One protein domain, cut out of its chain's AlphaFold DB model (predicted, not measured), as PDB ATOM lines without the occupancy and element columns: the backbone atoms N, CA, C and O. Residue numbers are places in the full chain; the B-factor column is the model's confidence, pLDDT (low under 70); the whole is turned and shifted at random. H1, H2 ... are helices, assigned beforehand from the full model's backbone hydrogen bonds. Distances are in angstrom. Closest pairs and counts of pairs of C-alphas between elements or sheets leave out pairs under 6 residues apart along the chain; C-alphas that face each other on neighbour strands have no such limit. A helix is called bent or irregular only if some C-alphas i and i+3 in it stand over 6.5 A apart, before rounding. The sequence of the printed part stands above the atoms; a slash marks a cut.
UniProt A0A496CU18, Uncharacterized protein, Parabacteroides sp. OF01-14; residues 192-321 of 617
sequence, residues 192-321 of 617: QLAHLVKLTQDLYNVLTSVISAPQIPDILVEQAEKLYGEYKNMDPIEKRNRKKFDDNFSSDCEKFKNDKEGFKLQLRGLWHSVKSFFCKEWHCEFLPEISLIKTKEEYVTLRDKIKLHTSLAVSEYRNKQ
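AT A GLANCE: This is residues 192 to 321 of the 617 residues of an uncharacterized protein of Parabacteroides sp. OF01-14 (UniProt A0A496CU18). Three helices, H1, H2 and H5, stand side by side as a loose group, with H1 touching both others; from one end of it H3 runs out as a crossbar to a kinked helix, H4, that folds back, much like an arch with two legs. The stretch from 282 to 295 returns across the gap from H4 to H5. The printed part has 130 residues with five named helices, H1 to H5 in chain order, and no named strand; the class is all helix. It is only just loose, close to compact, with a radius of gyration of the C-alphas of 17.0 A, and flat, spanning 49 by 43 by 20 A.

HOW THE PARTS SIT: H1, residues 192 to 212, and H2, residues 218 to 234, form a helical hairpin and touch at a shallow tilt of 26 degrees, opposite ways; their closest C-alphas are those of Val 206 and Ala 224, 6.2 A apart. H3, residues 236 to 255, is close to H2 but not clearly touching, and about perpendicular to it, though only just, at 71 degrees; the closest C-alphas are those of Lys 232 and Glu 238, 6.5 A apart. With its residues 245 to 253 alone, H3 touches H4, residues 260 to 281, at a steep tilt of 56 degrees, opposite ways; the C-alphas of Cys 253 and Lys 260 are closest, at 6.2 A. H4 has a kink of 118 degrees near residue 269, and it is irregular: C-alphas 266 and 269 are 9.3 A apart, and its line is a rough one. H5, residues 296 to 320, touches H1 at a shallow tilt of 18 degrees, opposite ways, closest at the C-alphas of Ile 211 and Lys 296, 5.3 A apart. H5 only just touches H3, with 3 pairs of C-alphas within 8 A, the closest those of Pro 236 and Ala 313 at 6.7 A; the two are about perpendicular at 85 degrees. H2 and H5 are near each other, while H4 is apart from H1, H2 and H5. Every O i to N i+4 pair is within hydrogen-bond range in H1, H2, H3 and H5; in H4 it is 13 of 18.

IN THESE COORDINATES: H1 begins at C-alpha 192, (19.014, 25.153, -55.788), and measures 30.0 A. H2 measures 24.6 A and H3 28.7 A, ending at C-alpha 255, (29.979, 50.004, -81.193). H4 measures 17.9 A from first to last C-alpha. H5, 36.6 A, ends at C-alpha 320, (24.350, 36.900, -46.980).

THE WHOLE: The C-alphas of Pro 214 and Lys 257 are the two farthest apart, 52.2 A. The printed part has no cut. The link from H4 to H5 is long, with 14 residues; the other three are tight. The mean pLDDT of the printed part is 90.7, that of H4 is 84, and no printed residue is under 70.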
ATOM      1  N   GLN A 192      18.164  25.094 -54.592       94.94
ATOM      2  CA  GLN A 192      19.014  25.153 -55.788       94.94
ATOM      3  C   GLN A 192      20.493  24.910 -55.466       94.94
ATOM      4  O   GLN A 192      21.208  24.278 -56.239       94.94
ATOM      5  N   LEU A 193      20.962  25.427 -54.330       95.88
ATOM      6  CA  LEU A 193      22.348  25.287 -53.906       95.88
ATOM      7  C   LEU A 193      22.608  23.919 -53.263       95.88
ATOM      8  O   LEU A 193      23.690  23.372 -53.449       95.88
ATOM      9  N   ALA A 194      21.625  23.343 -52.565       96.69
ATOM     10  CA  ALA A 194      21.684  21.964 -52.080       96.69
ATOM     11  C   ALA A 194      21.815  20.978 -53.251       96.69
ATOM     12  O   ALA A 194      22.701  20.124 -53.239       96.69
ATOM     13  N   HIS A 195      21.015  21.173 -54.301       96.50
ATOM     14  CA  HIS A 195      21.123  20.403 -55.535       96.50
ATOM     15  C   HIS A 195      22.490  20.595 -56.218       96.50
ATOM     16  O   HIS A 195      23.148  19.617 -56.563       96.50
ATOM     17  N   LEU A 196      22.990  21.837 -56.326       96.88
ATOM     18  CA  LEU A 196      24.331  22.113 -56.866       96.88
ATOM     19  C   LEU A 196      25.436  21.373 -56.088       96.88
ATOM     20  O   LEU A 196      26.348  20.819 -56.694       96.88
ATOM     21  N   VAL A 197      25.354  21.336 -54.754       96.69
ATOM     22  CA  VAL A 197      26.315  20.613 -53.900       96.69
ATOM     23  C   VAL A 197      26.284  19.108 -54.166       96.69
ATOM     24  O   VAL A 197      27.347  18.488 -54.227       96.69
ATOM     25  N   LYS A 198      25.098  18.522 -54.359       96.56
ATOM     26  CA  LYS A 198      24.975  17.112 -54.739       96.56
ATOM     27  C   LYS A 198      25.569  16.851 -56.121       96.56
ATOM     28  O   LYS A 198      26.419  15.971 -56.229       96.56
ATOM     29  N   LEU A 199      25.217  17.655 -57.131       97.00
ATOM     30  CA  LEU A 199      25.797  17.549 -58.477       97.00
ATOM     31  C   LEU A 199      27.326  17.597 -58.434       97.00
ATOM     32  O   LEU A 199      27.989  16.817 -59.114       97.00
ATOM     33  N   THR A 200      27.902  18.466 -57.602       96.94
ATOM     34  CA  THR A 200      29.354  18.537 -57.396       96.94
ATOM     35  C   THR A 200      29.931  17.250 -56.836       96.94
ATOM     36  O   THR A 200      31.010  16.840 -57.262       96.94
ATOM     37  N   GLN A 201      29.249  16.602 -55.891       95.69
ATOM     38  CA  GLN A 201      29.722  15.342 -55.329       95.69
ATOM     39  C   GLN A 201      29.554  14.175 -56.312       95.69
ATOM     40  O   GLN A 201      30.467  13.356 -56.429       95.69
ATOM     41  N   ASP A 202      28.456  14.131 -57.065       96.00
ATOM     42  CA  ASP A 202      28.244  13.144 -58.127       96.00
ATOM     43  C   ASP A 202      29.308  13.292 -59.227       96.00
ATOM     44  O   ASP A 202      29.962  12.315 -59.600       96.00
ATOM     45  N   LEU A 203      29.582  14.528 -59.663       96.12
ATOM     46  CA  LEU A 203      30.678  14.845 -60.579       96.12
ATOM     47  C   LEU A 203      32.035  14.467 -59.997       96.12
ATOM     48  O   LEU A 203      32.854  13.881 -60.697       96.12
ATOM     49  N   TYR A 204      32.289  14.767 -58.723       96.12
ATOM     50  CA  TYR A 204      33.540  14.393 -58.069       96.12
ATOM     51  C   TYR A 204      33.764  12.880 -58.118       96.12
ATOM     52  O   TYR A 204      34.870  12.440 -58.442       96.12
ATOM     53  N   ASN A 205      32.725  12.097 -57.823       95.06
ATOM     54  CA  ASN A 205      32.784  10.641 -57.826       95.06
ATOM     55  C   ASN A 205      33.077  10.113 -59.237       95.06
ATOM     56  O   ASN A 205      34.058   9.394 -59.423       95.06
ATOM     57  N   VAL A 206      32.295  10.536 -60.239       95.50
ATOM     58  CA  VAL A 206      32.458  10.089 -61.633       95.50
ATOM     59  C   VAL A 206      33.816  10.514 -62.200       95.50
ATOM     60  O   VAL A 206      34.541   9.684 -62.746       95.50
ATOM     61  N   LEU A 207      34.219  11.776 -62.017       94.50
ATOM     62  CA  LEU A 207      35.512  12.275 -62.497       94.50
ATOM     63  C   LEU A 207      36.682  11.564 -61.812       94.50
ATOM     64  O   LEU A 207      37.676  11.254 -62.463       94.50
ATOM     65  N   THR A 208      36.576  11.259 -60.518       94.81
ATOM     66  CA  THR A 208      37.609  10.488 -59.814       94.81
ATOM     67  C   THR A 208      37.724   9.077 -60.387       94.81
ATOM     68  O   THR A 208      38.840   8.619 -60.627       94.81
ATOM     69  N   SER A 209      36.605   8.421 -60.711       93.88
ATOM     70  CA  SER A 209      36.620   7.132 -61.413       93.88
ATOM     71  C   SER A 209      37.276   7.224 -62.798       93.88
ATOM     72  O   SER A 209      38.097   6.367 -63.122       93.88
ATOM     73  N   VAL A 210      36.994   8.275 -63.580       91.56
ATOM     74  CA  VAL A 210      37.651   8.535 -64.880       91.56
ATOM     75  C   VAL A 210      39.169   8.691 -64.723       91.56
ATOM     76  O   VAL A 210      39.939   8.062 -65.448       91.56
ATOM     77  N   ILE A 211      39.614   9.495 -63.752       92.69
ATOM     78  CA  ILE A 211      41.037   9.769 -63.497       92.69
ATOM     79  C   ILE A 211      41.778   8.484 -63.090       92.69
ATOM     80  O   ILE A 211      42.891   8.215 -63.561       92.69
ATOM     81  N   SER A 212      41.161   7.674 -62.228       91.75
ATOM     82  CA  SER A 212      41.757   6.447 -61.695       91.75
ATOM     83  C   SER A 212      41.747   5.269 -62.674       91.75
ATOM     84  O   SER A 212      42.547   4.349 -62.504       91.75
ATOM     85  N   ALA A 213      40.893   5.273 -63.700       89.62
ATOM     86  CA  ALA A 213      40.785   4.161 -64.640       89.62
ATOM     87  C   ALA A 213      42.066   3.992 -65.493       89.62
ATOM     88  O   ALA A 213      42.631   4.990 -65.945       89.62
ATOM     89  N   PRO A 214      42.548   2.760 -65.764       85.88
ATOM     90  CA  PRO A 214      43.716   2.534 -66.625       85.88
ATOM     91  C   PRO A 214      43.528   3.086 -68.042       85.88
ATOM     92  O   PRO A 214      44.454   3.658 -68.609       85.88
ATOM     93  N   GLN A 215      42.311   2.945 -68.569       86.94
ATOM     94  CA  GLN A 215      41.828   3.549 -69.806       86.94
ATOM     95  C   GLN A 215      40.515   4.262 -69.508       86.94
ATOM     96  O   GLN A 215      39.736   3.767 -68.695       86.94
ATOM     97  N   ILE A 216      40.287   5.413 -70.141       84.50
ATOM     98  CA  ILE A 216      39.097   6.239 -69.912       84.50
ATOM     99  C   ILE A 216      37.882   5.535 -70.537       84.50
ATOM    100  O   ILE A 216      37.857   5.384 -71.756       84.50
ATOM    101  N   PRO A 217      36.891   5.084 -69.746       86.00
ATOM    102  CA  PRO A 217      35.715   4.411 -70.288       86.00
ATOM    103  C   PRO A 217      34.700   5.426 -70.822       86.00
ATOM    104  O   PRO A 217      34.306   6.329 -70.081       86.00
ATOM    105  N   ASP A 218      34.208   5.225 -72.047       87.56
ATOM    106  CA  ASP A 218      33.244   6.128 -72.701       87.56
ATOM    107  C   ASP A 218      31.975   6.347 -71.858       87.56
ATOM    108  O   ASP A 218      31.535   7.477 -71.684       87.56
ATOM    109  N   ILE A 219      31.460   5.291 -71.216       91.62
ATOM    110  CA  ILE A 219      30.268   5.355 -70.347       91.62
ATOM    111  C   ILE A 219      30.453   6.355 -69.191       91.62
ATOM    112  O   ILE A 219      29.525   7.082 -68.836       91.62
ATOM    113  N   LEU A 220      31.647   6.404 -68.587       89.81
ATOM    114  CA  LEU A 220      31.921   7.339 -67.492       89.81
ATOM    115  C   LEU A 220      32.066   8.775 -68.001       89.81
ATOM    116  O   LEU A 220      31.689   9.708 -67.293       89.81
ATOM    117  N   VAL A 221      32.590   8.951 -69.216       89.56
ATOM    118  CA  VAL A 221      32.672  10.262 -69.867       89.56
ATOM    119  C   VAL A 221      31.271  10.771 -70.179       89.56
ATOM    120  O   VAL A 221      30.928  11.855 -69.722       89.56
ATOM    121  N   GLU A 222      30.419   9.977 -70.829       91.31
ATOM    122  CA  GLU A 222      29.027  10.347 -71.128       91.31
ATOM    123  C   GLU A 222      28.245  10.730 -69.860       91.31
ATOM    124  O   GLU A 222      27.529  11.738 -69.825       91.31
ATOM    125  N   GLN A 223      28.420   9.963 -68.779       93.38
ATOM    126  CA  GLN A 223      27.815  10.285 -67.489       93.38
ATOM    127  C   GLN A 223      28.346  11.612 -66.922       93.38
ATOM    128  O   GLN A 223      27.557  12.424 -66.429       93.38
ATOM    129  N   ALA A 224      29.660  11.847 -66.995       93.38
ATOM    130  CA  ALA A 224      30.269  13.100 -66.560       93.38
ATOM    131  C   ALA A 224      29.767  14.291 -67.388       93.38
ATOM    132  O   ALA A 224      29.446  15.323 -66.807       93.38
ATOM    133  N   GLU A 225      29.643  14.152 -68.710       93.69
ATOM    134  CA  GLU A 225      29.144  15.202 -69.606       93.69
ATOM    135  C   GLU A 225      27.709  15.606 -69.271       93.69
ATOM    136  O   GLU A 225      27.410  16.801 -69.176       93.69
ATOM    137  N   LYS A 226      26.837  14.623 -69.015       94.31
ATOM    138  CA  LYS A 226      25.450  14.875 -68.611       94.31
ATOM    139  C   LYS A 226      25.378  15.673 -67.306       94.31
ATOM    140  O   LYS A 226      24.748  16.728 -67.269       94.31
ATOM    141  N   LEU A 227      26.043  15.185 -66.256       95.94
ATOM    142  CA  LEU A 227      26.072  15.848 -64.947       95.94
ATOM    143  C   LEU A 227      26.719  17.238 -65.029       95.94
ATOM    144  O   LEU A 227      26.277  18.188 -64.383       95.94
ATOM    145  N   TYR A 228      27.760  17.375 -65.850       96.00
ATOM    146  CA  TYR A 228      28.497  18.619 -66.018       96.00
ATOM    147  C   TYR A 228      27.652  19.690 -66.707       96.00
ATOM    148  O   TYR A 228      27.672  20.848 -66.285       96.00
ATOM    149  N   GLY A 229      26.880  19.315 -67.732       94.50
ATOM    150  CA  GLY A 229      25.943  20.220 -68.391       94.50
ATOM    151  C   GLY A 229      24.907  20.783 -67.416       94.50
ATOM    152  O   GLY A 229      24.664  21.992 -67.399       94.50
ATOM    153  N   GLU A 230      24.350  19.930 -66.556       95.12
ATOM    154  CA  GLU A 230      23.410  20.338 -65.507       95.12
ATOM    155  C   GLU A 230      24.066  21.280 -64.486       95.12
ATOM    156  O   GLU A 230      23.567  22.385 -64.253       95.12
ATOM    157  N   TYR A 231      25.242  20.913 -63.965       96.62
ATOM    158  CA  TYR A 231      26.010  21.747 -63.036       96.62
ATOM    159  C   TYR A 231      26.315  23.133 -63.620       96.62
ATOM    160  O   TYR A 231      26.030  24.153 -62.989       96.62
ATOM    161  N   LYS A 232      26.853  23.191 -64.845       94.12
ATOM    162  CA  LYS A 232      27.234  24.437 -65.529       94.12
ATOM    163  C   LYS A 232      26.032  25.365 -65.723       94.12
ATOM    164  O   LYS A 232      26.151  26.579 -65.566       94.12
ATOM    165  N   ASN A 233      24.857  24.802 -66.003       91.94
ATOM    166  CA  ASN A 233      23.610  25.559 -66.124       91.94
ATOM    167  C   ASN A 233      23.093  26.101 -64.788       91.94
ATOM    168  O   ASN A 233      22.279  27.027 -64.781       91.94
ATOM    169  N   MET A 234      23.529  25.548 -63.657       93.06
ATOM    170  CA  MET A 234      23.109  25.976 -62.324       93.06
ATOM    171  C   MET A 234      24.120  26.890 -61.633       93.06
ATOM    172  O   MET A 234      23.682  27.782 -60.900       93.06
ATOM    173  N   ASP A 235      25.414  26.722 -61.914       94.50
ATOM    174  CA  ASP A 235      26.525  27.437 -61.285       94.50
ATOM    175  C   ASP A 235      26.333  28.972 -61.315       94.50
ATOM    176  O   ASP A 235      26.322  29.595 -62.386       94.50
ATOM    177  N   PRO A 236      26.193  29.623 -60.142       92.62
ATOM    178  CA  PRO A 236      26.050  31.072 -60.051       92.62
ATOM    179  C   PRO A 236      27.232  31.851 -60.639       92.62
ATOM    180  O   PRO A 236      27.031  32.961 -61.141       92.62
ATOM    181  N   ILE A 237      28.448  31.301 -60.568       92.38
ATOM    182  CA  ILE A 237      29.660  31.958 -61.073       92.38
ATOM    183  C   ILE A 237      29.656  31.926 -62.598       92.38
ATOM    184  O   ILE A 237      29.784  32.976 -63.229       92.38
ATOM    185  N   GLU A 238      29.400  30.759 -63.191       93.06
ATOM    186  CA  GLU A 238      29.228  30.602 -64.638       93.06
ATOM    187  C   GLU A 238      28.121  31.530 -65.176       93.06
ATOM    188  O   GLU A 238      28.330  32.234 -66.165       93.06
ATOM    189  N   LYS A 239      26.966  31.618 -64.495       92.94
ATOM    190  CA  LYS A 239      25.871  32.541 -64.866       92.94
ATOM    191  C   LYS A 239      26.294  34.008 -64.828       92.94
ATOM    192  O   LYS A 239      25.975  34.763 -65.747       92.94
ATOM    193  N   ARG A 240      27.004  34.420 -63.773       92.56
ATOM    194  CA  ARG A 240      27.506  35.795 -63.610       92.56
ATOM    195  C   ARG A 240      28.498  36.145 -64.718       92.56
ATOM    196  O   ARG A 240      28.371  37.205 -65.326       92.56
ATOM    197  N   ASN A 241      29.433  35.243 -65.009       92.81
ATOM    198  CA  ASN A 241      30.439  35.433 -66.052       92.81
ATOM    199  C   ASN A 241      29.815  35.435 -67.447       92.81
ATOM    200  O   ASN A 241      30.200  36.247 -68.281       92.81
ATOM    201  N   ARG A 242      28.799  34.598 -67.683       92.38
ATOM    202  CA  ARG A 242      28.047  34.580 -68.943       92.38
ATOM    203  C   ARG A 242      27.334  35.895 -69.185       92.38
ATOM    204  O   ARG A 242      27.535  36.496 -70.229       92.38
ATOM    205  N   LYS A 243      26.597  36.386 -68.186       92.94
ATOM    206  CA  LYS A 243      25.935  37.690 -68.264       92.94
ATOM    207  C   LYS A 243      26.941  38.813 -68.535       92.94
ATOM    208  O   LYS A 243      26.751  39.583 -69.464       92.94
ATOM    209  N   LYS A 244      28.042  38.863 -67.778       93.44
ATOM    210  CA  LYS A 244      29.095  39.876 -67.949       93.44
ATOM    211  C   LYS A 244      29.714  39.843 -69.351       93.44
ATOM    212  O   LYS A 244      29.919  40.892 -69.954       93.44
ATOM    213  N   PHE A 245      29.994  38.649 -69.868       93.25
ATOM    214  CA  PHE A 245      30.498  38.471 -71.225       93.25
ATOM    215  C   PHE A 245      29.472  38.926 -72.265       93.25
ATOM    216  O   PHE A 245      29.827  39.663 -73.176       93.25
ATOM    217  N   ASP A 246      28.211  38.511 -72.130       91.00
ATOM    218  CA  ASP A 246      27.155  38.843 -73.084       91.00
ATOM    219  C   ASP A 246      26.853  40.344 -73.108       91.00
ATOM    220  O   ASP A 246      26.672  40.894 -74.195       91.00
ATOM    221  N   ASP A 247      26.839  41.010 -71.953       91.88
ATOM    222  CA  ASP A 247      26.623  42.455 -71.836       91.88
ATOM    223  C   ASP A 247      27.765  43.226 -72.532       91.88
ATOM    224  O   ASP A 247      27.515  44.051 -73.416       91.88
ATOM    225  N   ASN A 248      29.024  42.887 -72.223       92.06
ATOM    226  CA  ASN A 248      30.192  43.523 -72.842       92.06
ATOM    227  C   ASN A 248      30.287  43.231 -74.346       92.06
ATOM    228  O   ASN A 248      30.544  44.134 -75.141       92.06
ATOM    229  N   PHE A 249      30.028  41.987 -74.757       90.25
ATOM    230  CA  PHE A 249      30.048  41.600 -76.164       90.25
ATOM    231  C   PHE A 249      28.950  42.304 -76.961       90.25
ATOM    232  O   PHE A 249      29.198  42.712 -78.092       90.25
ATOM    233  N   SER A 250      27.759  42.489 -76.378       88.56
ATOM    234  CA  SER A 250      26.679  43.261 -77.011       88.56
ATOM    235  C   SER A 250      27.098  44.714 -77.217       88.56
ATOM    236  O   SER A 250      26.979  45.224 -78.327       88.56
ATOM    237  N   SER A 251      27.663  45.342 -76.182       88.94
ATOM    238  CA  SER A 251      28.147  46.723 -76.255       88.94
ATOM    239  C   SER A 251      29.222  46.907 -77.333       88.94
ATOM    240  O   SER A 251      29.199  47.901 -78.060       88.94
ATOM    241  N   ASP A 252      30.162  45.967 -77.459       87.50
ATOM    242  CA  ASP A 252      31.191  46.032 -78.500       87.50
ATOM    243  C   ASP A 252      30.603  45.783 -79.894       87.50
ATOM    244  O   ASP A 252      30.919  46.516 -80.832       87.50
ATOM    245  N   CYS A 253      29.694  44.815 -80.045       87.25
ATOM    246  CA  CYS A 253      28.987  44.574 -81.305       87.25
ATOM    247  C   CYS A 253      28.248  45.838 -81.789       87.25
ATOM    248  O   CYS A 253      28.415  46.253 -82.940       87.25
ATOM    249  N   GLU A 254      27.517  46.513 -80.897       88.12
ATOM    250  CA  GLU A 254      26.828  47.778 -81.185       88.12
ATOM    251  C   GLU A 254      27.799  48.890 -81.594       88.12
ATOM    252  O   GLU A 254      27.577  49.573 -82.599       88.12
ATOM    253  N   LYS A 255      28.919  49.033 -80.874       88.19
ATOM    254  CA  LYS A 255      29.979  50.004 -81.193       88.19
ATOM    255  C   LYS A 255      30.534  49.810 -82.604       88.19
ATOM    256  O   LYS A 255      30.831  50.791 -83.286       88.19
ATOM    257  N   PHE A 256      30.646  48.563 -83.057       85.88
ATOM    258  CA  PHE A 256      31.107  48.218 -84.404       85.88
ATOM    259  C   PHE A 256      29.974  48.071 -85.433       85.88
ATOM    260  O   PHE A 256      30.246  47.684 -86.569       85.88
ATOM    261  N   LYS A 257      28.724  48.413 -85.075       86.00
ATOM    262  CA  LYS A 257      27.527  48.286 -85.930       86.00
ATOM    263  C   LYS A 257      27.386  46.891 -86.552       86.00
ATOM    264  O   LYS A 257      27.040  46.759 -87.726       86.00
ATOM    265  N   ASN A 258      27.683  45.863 -85.769       85.62
ATOM    266  CA  ASN A 258      27.598  44.467 -86.173       85.62
ATOM    267  C   ASN A 258      26.681  43.721 -85.204       85.62
ATOM    268  O   ASN A 258      26.631  44.057 -84.024       85.62
ATOM    269  N   ASP A 259      25.957  42.714 -85.680       84.81
ATOM    270  CA  ASP A 259      25.217  41.835 -84.780       84.81
ATOM    271  C   ASP A 259      26.128  40.710 -84.251       84.81
ATOM    272  O   ASP A 259      27.222  40.456 -84.767       84.81
ATOM    273  N   LYS A 260      25.692  40.036 -83.180       82.69
ATOM    274  CA  LYS A 260      26.490  38.995 -82.509       82.69
ATOM    275  C   LYS A 260      26.874  37.850 -83.443       82.69
ATOM    276  O   LYS A 260      27.969  37.304 -83.313       82.69
ATOM    277  N   GLU A 261      25.977  37.456 -84.339       82.69
ATOM    278  CA  GLU A 261      26.205  36.331 -85.244       82.69
ATOM    279  C   GLU A 261      27.098  36.751 -86.412       82.69
ATOM    280  O   GLU A 261      28.048  36.042 -86.730       82.69
ATOM    281  N   GLY A 262      26.899  37.947 -86.964       82.44
ATOM    282  CA  GLY A 262      27.755  38.576 -87.963       82.44
ATOM    283  C   GLY A 262      29.188  38.751 -87.468       82.44
ATOM    284  O   GLY A 262      30.133  38.433 -88.194       82.44
ATOM    285  N   PHE A 263      29.378  39.160 -86.211       82.94
ATOM    286  CA  PHE A 263      30.704  39.271 -85.600       82.94
ATOM    287  C   PHE A 263      31.390  37.903 -85.460       82.94
ATOM    288  O   PHE A 263      32.558  37.744 -85.823       82.94
ATOM    289  N   LYS A 264      30.660  36.874 -85.008       82.62
ATOM    290  CA  LYS A 264      31.186  35.498 -84.937       82.62
ATOM    291  C   LYS A 264      31.513  34.935 -86.324       82.62
ATOM    292  O   LYS A 264      32.573  34.338 -86.510       82.62
ATOM    293  N   LEU A 265      30.638  35.153 -87.307       82.62
ATOM    294  CA  LEU A 265      30.797  34.714 -88.698       82.62
ATOM    295  C   LEU A 265      32.017  35.344 -89.373       82.62
ATOM    296  O   LEU A 265      32.684  34.671 -90.158       82.62
ATOM    297  N   GLN A 266      32.336  36.602 -89.062       83.44
ATOM    298  CA  GLN A 266      33.543  37.270 -89.561       83.44
ATOM    299  C   GLN A 266      34.825  36.643 -89.003       83.44
ATOM    300  O   GLN A 266      35.818  36.534 -89.719       83.44
ATOM    301  N   LEU A 267      34.797  36.187 -87.750       81.69
ATOM    302  CA  LEU A 267      35.954  35.589 -87.083       81.69
ATOM    303  C   LEU A 267      36.133  34.092 -87.384       81.69
ATOM    304  O   LEU A 267      37.249  33.582 -87.265       81.69
ATOM    305  N   ARG A 268      35.078  33.384 -87.811       83.56
ATOM    306  CA  ARG A 268      35.102  31.950 -88.180       83.56
ATOM    307  C   ARG A 268      35.903  31.110 -87.165       83.56
ATOM    308  O   ARG A 268      35.644  31.163 -85.965       83.56
ATOM    309  N   GLY A 269      36.907  30.360 -87.632       78.75
ATOM    310  CA  GLY A 269      37.759  29.493 -86.810       78.75
ATOM    311  C   GLY A 269      38.627  30.221 -85.776       78.75
ATOM    312  O   GLY A 269      39.160  29.572 -84.880       78.75
ATOM    313  N   LEU A 270      38.747  31.553 -85.844       83.19
ATOM    314  CA  LEU A 270      39.469  32.353 -84.848       83.19
ATOM    315  C   LEU A 270      38.608  32.704 -83.632       83.19
ATOM    316  O   LEU A 270      39.148  33.195 -82.639       83.19
ATOM    317  N   TRP A 271      37.296  32.437 -83.672       83.44
ATOM    318  CA  TRP A 271      36.382  32.788 -82.585       83.44
ATOM    319  C   TRP A 271      36.849  32.261 -81.226       83.44
ATOM    320  O   TRP A 271      36.783  32.987 -80.243       83.44
ATOM    321  N   HIS A 272      37.382  31.039 -81.157       78.38
ATOM    322  CA  HIS A 272      37.860  30.470 -79.895       78.38
ATOM    323  C   HIS A 272      39.014  31.288 -79.281       78.38
ATOM    324  O   HIS A 272      38.999  31.604 -78.090       78.38
ATOM    325  N   SER A 273      39.993  31.684 -80.100       81.88
ATOM    326  CA  SER A 273      41.127  32.511 -79.669       81.88
ATOM    327  C   SER A 273      40.686  33.919 -79.275       81.88
ATOM    328  O   SER A 273      41.122  34.442 -78.251       81.88
ATOM    329  N   VAL A 274      39.774  34.514 -80.048       83.62
ATOM    330  CA  VAL A 274      39.236  35.855 -79.778       83.62
ATOM    331  C   VAL A 274      38.356  35.864 -78.528       83.62
ATOM    332  O   VAL A 274      38.484  36.753 -77.692       83.62
ATOM    333  N   LYS A 275      37.532  34.835 -78.327       84.75
ATOM    334  CA  LYS A 275      36.750  34.654 -77.100       84.75
ATOM    335  C   LYS A 275      37.666  34.566 -75.880       84.75
ATOM    336  O   LYS A 275      37.390  35.219 -74.884       84.75
ATOM    337  N   SER A 276      38.767  33.814 -75.962       83.75
ATOM    338  CA  SER A 276      39.760  33.736 -74.879       83.75
ATOM    339  C   SER A 276      40.391  35.099 -74.564       83.75
ATOM    340  O   SER A 276      40.561  35.441 -73.393       83.75
ATOM    341  N   PHE A 277      40.679  35.907 -75.589       87.06
ATOM    342  CA  PHE A 277      41.135  37.287 -75.412       87.06
ATOM    343  C   PHE A 277      40.084  38.144 -74.688       87.06
ATOM    344  O   PHE A 277      40.388  38.717 -73.646       87.06
ATOM    345  N   PHE A 278      38.832  38.145 -75.157       89.19
ATOM    346  CA  PHE A 278      37.744  38.883 -74.508       89.19
ATOM    347  C   PHE A 278      37.483  38.438 -73.067       89.19
ATOM    348  O   PHE A 278      37.268  39.269 -72.191       89.19
ATOM    349  N   CYS A 279      37.560  37.138 -72.786       88.81
ATOM    350  CA  CYS A 279      37.454  36.612 -71.428       88.81
ATOM    351  C   CYS A 279      38.520  37.204 -70.492       88.81
ATOM    352  O   CYS A 279      38.209  37.533 -69.348       88.81
ATOM    353  N   LYS A 280      39.762  37.376 -70.969       89.19
ATOM    354  CA  LYS A 280      40.838  38.006 -70.190       89.19
ATOM    355  C   LYS A 280      40.581  39.493 -69.974       89.19
ATOM    356  O   LYS A 280      40.624  39.935 -68.829       89.19
ATOM    357  N   GLU A 281      40.269  40.223 -71.044       90.62
ATOM    358  CA  GLU A 281      39.986  41.666 -71.001       90.62
ATOM    359  C   GLU A 281      38.809  41.993 -70.078       90.62
ATOM    360  O   GLU A 281      38.857  42.926 -69.281       90.62
ATOM    361  N   TRP A 282      37.747  41.193 -70.132       91.38
ATOM    362  CA  TRP A 282      36.549  41.411 -69.326       91.38
ATOM    363  C   TRP A 282      36.574  40.676 -67.994       91.38
ATOM    364  O   TRP A 282      35.563  40.679 -67.290       91.38
ATOM    365  N   HIS A 283      37.685  40.035 -67.626       89.12
ATOM    366  CA  HIS A 283      37.811  39.248 -66.399       89.12
ATOM    367  C   HIS A 283      36.618  38.294 -66.198       89.12
ATOM    368  O   HIS A 283      35.918  38.360 -65.183       89.12
ATOM    369  N   CYS A 284      36.327  37.486 -67.221       89.88
ATOM    370  CA  CYS A 284      35.308  36.439 -67.220       89.88
ATOM    371  C   CYS A 284      36.011  35.089 -67.376       89.88
ATOM    372  O   CYS A 284      36.597  34.819 -68.422       89.88
ATOM    373  N   GLU A 285      35.948  34.232 -66.359       87.25
ATOM    374  CA  GLU A 285      36.507  32.880 -66.434       87.25
ATOM    375  C   GLU A 285      35.378  31.852 -66.526       87.25
ATOM    376  O   GLU A 285      34.507  31.791 -65.662       87.25
ATOM    377  N   PHE A 286      35.382  31.052 -67.587       89.38
ATOM    378  CA  PHE A 286      34.399  29.992 -67.791       89.38
ATOM    379  C   PHE A 286      34.993  28.637 -67.431       89.38
ATOM    380  O   PHE A 286      36.198  28.409 -67.599       89.38
ATOM    381  N   LEU A 287      34.138  27.718 -66.988       91.19
ATOM    382  CA  LEU A 287      34.543  26.322 -66.862       91.19
ATOM    383  C   LEU A 287      34.892  25.746 -68.252       91.19
ATOM    384  O   LEU A 287      34.253  26.108 -69.249       91.19
ATOM    385  N   PRO A 288      35.915  24.875 -68.350       88.62
ATOM    386  CA  PRO A 288      36.359  24.341 -69.635       88.62
ATOM    387  C   PRO A 288      35.258  23.499 -70.290       88.62
ATOM    388  O   PRO A 288      34.441  22.883 -69.607       88.62
ATOM    389  N   GLU A 289      35.212  23.455 -71.619       85.50
ATOM    390  CA  GLU A 289      34.278  22.553 -72.300       85.50
ATOM    391  C   GLU A 289      34.745  21.110 -72.108       85.50
ATOM    392  O   GLU A 289      35.851  20.754 -72.516       85.50
ATOM    393  N   ILE A 290      33.907  20.288 -71.473       86.19
ATOM    394  CA  ILE A 290      34.263  18.912 -71.106       86.19
ATOM    395  C   ILE A 290      34.589  18.054 -72.335       86.19
ATOM    396  O   ILE A 290      35.530  17.273 -72.294       86.19
ATOM    397  N   SER A 291      33.923  18.308 -73.466       82.25
ATOM    398  CA  SER A 291      34.156  17.617 -74.740       82.25
ATOM    399  C   SER A 291      35.541  17.887 -75.349       82.25
ATOM    400  O   SER A 291      35.951  17.217 -76.296       82.25
ATOM    401  N   LEU A 292      36.257  18.912 -74.866       84.44
ATOM    402  CA  LEU A 292      37.618  19.238 -75.301       84.44
ATOM    403  C   LEU A 292      38.692  18.606 -74.403       84.44
ATOM    404  O   LEU A 292      39.866  18.641 -74.769       84.44
ATOM    405  N   ILE A 293      38.305  18.035 -73.260       87.69
ATOM    406  CA  ILE A 293      39.219  17.427 -72.292       87.69
ATOM    407  C   ILE A 293      39.626  16.036 -72.774       87.69
ATOM    408  O   ILE A 293      38.780  15.202 -73.094       87.69
ATOM    409  N   LYS A 294      40.937  15.769 -72.816       84.06
ATOM    410  CA  LYS A 294      41.476  14.486 -73.307       84.06
ATOM    411  C   LYS A 294      42.440  13.819 -72.340       84.06
ATOM    412  O   LYS A 294      42.717  12.630 -72.481       84.06
ATOM    413  N   THR A 295      42.962  14.567 -71.376       88.12
ATOM    414  CA  THR A 295      43.986  14.089 -70.444       88.12
ATOM    415  C   THR A 295      43.449  13.983 -69.022       88.12
ATOM    416  O   THR A 295      42.495  14.659 -68.632       88.12
ATOM    417  N   LYS A 296      44.079  13.130 -68.212       88.12
ATOM    418  CA  LYS A 296      43.694  12.946 -66.807       88.12
ATOM    419  C   LYS A 296      43.958  14.203 -65.981       88.12
ATOM    420  O   LYS A 296      43.164  14.540 -65.107       88.12
ATOM    421  N   GLU A 297      45.039  14.915 -66.274       91.31
ATOM    422  CA  GLU A 297      45.428  16.164 -65.617       91.31
ATOM    423  C   GLU A 297      44.390  17.277 -65.837       91.31
ATOM    424  O   GLU A 297      44.072  18.041 -64.919       91.31
ATOM    425  N   GLU A 298      43.799  17.346 -67.030       92.06
ATOM    426  CA  GLU A 298      42.703  18.269 -67.332       92.06
ATOM    427  C   GLU A 298      41.420  17.901 -66.571       92.06
ATOM    428  O   GLU A 298      40.762  18.793 -66.032       92.06
ATOM    429  N   TYR A 299      41.093  16.608 -66.441       92.69
ATOM    430  CA  TYR A 299      39.967  16.156 -65.610       92.69
ATOM    431  C   TYR A 299      40.161  16.485 -64.125       92.69
ATOM    432  O   TYR A 299      39.210  16.912 -63.465       92.69
ATOM    433  N   VAL A 300      41.384  16.347 -63.597       93.94
ATOM    434  CA  VAL A 300      41.728  16.792 -62.232       93.94
ATOM    435  C   VAL A 300      41.468  18.292 -62.091       93.94
ATOM    436  O   VAL A 300      40.784  18.716 -61.162       93.94
ATOM    437  N   THR A 301      41.946  19.087 -63.050       94.12
ATOM    438  CA  THR A 301      41.768  20.543 -63.045       94.12
ATOM    439  C   THR A 301      40.290  20.937 -63.094       94.12
ATOM    440  O   THR A 301      39.863  21.810 -62.340       94.12
ATOM    441  N   LEU A 302      39.487  20.284 -63.942       94.69
ATOM    442  CA  LEU A 302      38.042  20.511 -64.013       94.69
ATOM    443  C   LEU A 302      37.367  20.196 -62.671       94.69
ATOM    444  O   LEU A 302      36.631  21.032 -62.145       94.69
ATOM    445  N   ARG A 303      37.641  19.018 -62.099       95.31
ATOM    446  CA  ARG A 303      37.082  18.587 -60.810       95.31
ATOM    447  C   ARG A 303      37.386  19.596 -59.702       95.31
ATOM    448  O   ARG A 303      36.495  19.962 -58.933       95.31
ATOM    449  N   ASP A 304      38.627  20.064 -59.636       94.69
ATOM    450  CA  ASP A 304      39.065  20.998 -58.602       94.69
ATOM    451  C   ASP A 304      38.435  22.393 -58.804       94.69
ATOM    452  O   ASP A 304      38.014  23.018 -57.825       94.69
ATOM    453  N   LYS A 305      38.248  22.846 -60.057       94.81
ATOM    454  CA  LYS A 305      37.501  24.081 -60.374       94.81
ATOM    455  C   LYS A 305      36.022  24.001 -59.994       94.81
ATOM    456  O   LYS A 305      35.515  24.939 -59.385       94.81
ATOM    457  N   ILE A 306      35.338  22.892 -60.291       96.31
ATOM    458  CA  ILE A 306      33.932  22.668 -59.895       96.31
ATOM    459  C   ILE A 306      33.803  22.759 -58.369       96.31
ATOM    460  O   ILE A 306      32.966  23.502 -57.846       96.31
ATOM    461  N   LYS A 307      34.684  22.062 -57.639       96.06
ATOM    462  CA  LYS A 307      34.700  22.086 -56.171       96.06
ATOM    463  C   LYS A 307      34.928  23.498 -55.629       96.06
ATOM    464  O   LYS A 307      34.248  23.907 -54.681       96.06
ATOM    465  N   LEU A 308      35.852  24.249 -56.229       95.31
ATOM    466  CA  LEU A 308      36.118  25.639 -55.869       95.31
ATOM    467  C   LEU A 308      34.890  26.527 -56.113       95.31
ATOM    468  O   LEU A 308      34.466  27.224 -55.191       95.31
ATOM    469  N   HIS A 309      34.285  26.464 -57.303       95.62
ATOM    470  CA  HIS A 309      33.100  27.252 -57.652       95.62
ATOM    471  C   HIS A 309      31.944  26.996 -56.680       95.62
ATOM    472  O   HIS A 309      31.362  27.936 -56.140       95.62
ATOM    473  N   THR A 310      31.668  25.725 -56.377       96.75
ATOM    474  CA  THR A 310      30.623  25.345 -55.414       96.75
ATOM    475  C   THR A 310      30.923  25.888 -54.018       96.75
ATOM    476  O   THR A 310      30.047  26.455 -53.368       96.75
ATOM    477  N   SER A 311      32.170  25.760 -53.555       95.69
ATOM    478  CA  SER A 311      32.582  26.239 -52.229       95.69
ATOM    479  C   SER A 311      32.453  27.762 -52.106       95.69
ATOM    480  O   SER A 311      32.003  28.267 -51.074       95.69
ATOM    481  N   LEU A 312      32.792  28.498 -53.169       95.56
ATOM    482  CA  LEU A 312      32.607  29.946 -53.255       95.56
ATOM    483  C   LEU A 312      31.122  30.323 -53.248       95.56
ATOM    484  O   LEU A 312      30.730  31.188 -52.471       95.56
ATOM    485  N   ALA A 313      30.283  29.638 -54.031       95.62
ATOM    486  CA  ALA A 313      28.839  29.875 -54.053       95.62
ATOM    487  C   ALA A 313      28.191  29.636 -52.675       95.62
ATOM    488  O   ALA A 313      27.395  30.456 -52.213       95.62
ATOM    489  N   VAL A 314      28.578  28.558 -51.983       95.12
ATOM    490  CA  VAL A 314      28.133  28.269 -50.608       95.12
ATOM    491  C   VAL A 314      28.587  29.350 -49.633       95.12
ATOM    492  O   VAL A 314      27.785  29.816 -48.824       95.12
ATOM    493  N   SER A 315      29.840  29.787 -49.728       93.81
ATOM    494  CA  SER A 315      30.385  30.834 -48.858       93.81
ATOM    495  C   SER A 315      29.694  32.184 -49.088       93.81
ATOM    496  O   SER A 315      29.265  32.826 -48.130       93.81
ATOM    497  N   GLU A 316      29.508  32.593 -50.348       94.19
ATOM    498  CA  GLU A 316      28.772  33.810 -50.711       94.19
ATOM    499  C   GLU A 316      27.323  33.769 -50.208       94.19
ATOM    500  O   GLU A 316      26.822  34.772 -49.698       94.19
ATOM    501  N   TYR A 317      26.643  32.624 -50.342       94.19
ATOM    502  CA  TYR A 317      25.283  32.444 -49.839       94.19
ATOM    503  C   TYR A 317      25.237  32.590 -48.318       94.19
ATOM    504  O   TYR A 317      24.477  33.406 -47.798       94.19
ATOM    505  N   ARG A 318      26.095  31.856 -47.602       91.75
ATOM    506  CA  ARG A 318      26.168  31.879 -46.138       91.75
ATOM    507  C   ARG A 318      26.499  33.263 -45.594       91.75
ATOM    508  O   ARG A 318      25.942  33.656 -44.576       91.75
ATOM    509  N   ASN A 319      27.364  34.025 -46.254       90.88
ATOM    510  CA  ASN A 319      27.715  35.380 -45.816       90.88
ATOM    511  C   ASN A 319      26.566  36.389 -45.978       90.88
ATOM    512  O   ASN A 319      26.583  37.429 -45.328       90.88
ATOM    513  N   LYS A 320      25.568  36.088 -46.820       92.38
ATOM    514  CA  LYS A 320      24.350  36.900 -46.980       92.38
ATOM    515  C   LYS A 320      23.232  36.502 -46.015       92.38
ATOM    516  O   LYS A 320      22.285  37.269 -45.862       92.38
ATOM    517  N   GLN A 321      23.304  35.315 -45.410       88.88
ATOM    518  CA  GLN A 321      22.299  34.856 -44.456       88.88
ATOM    519  C   GLN A 321      22.409  35.607 -43.129       88.88
ATOM    520  O   GLN A 321      23.493  36.021 -42.714       88.88
TER     521      GLN A 321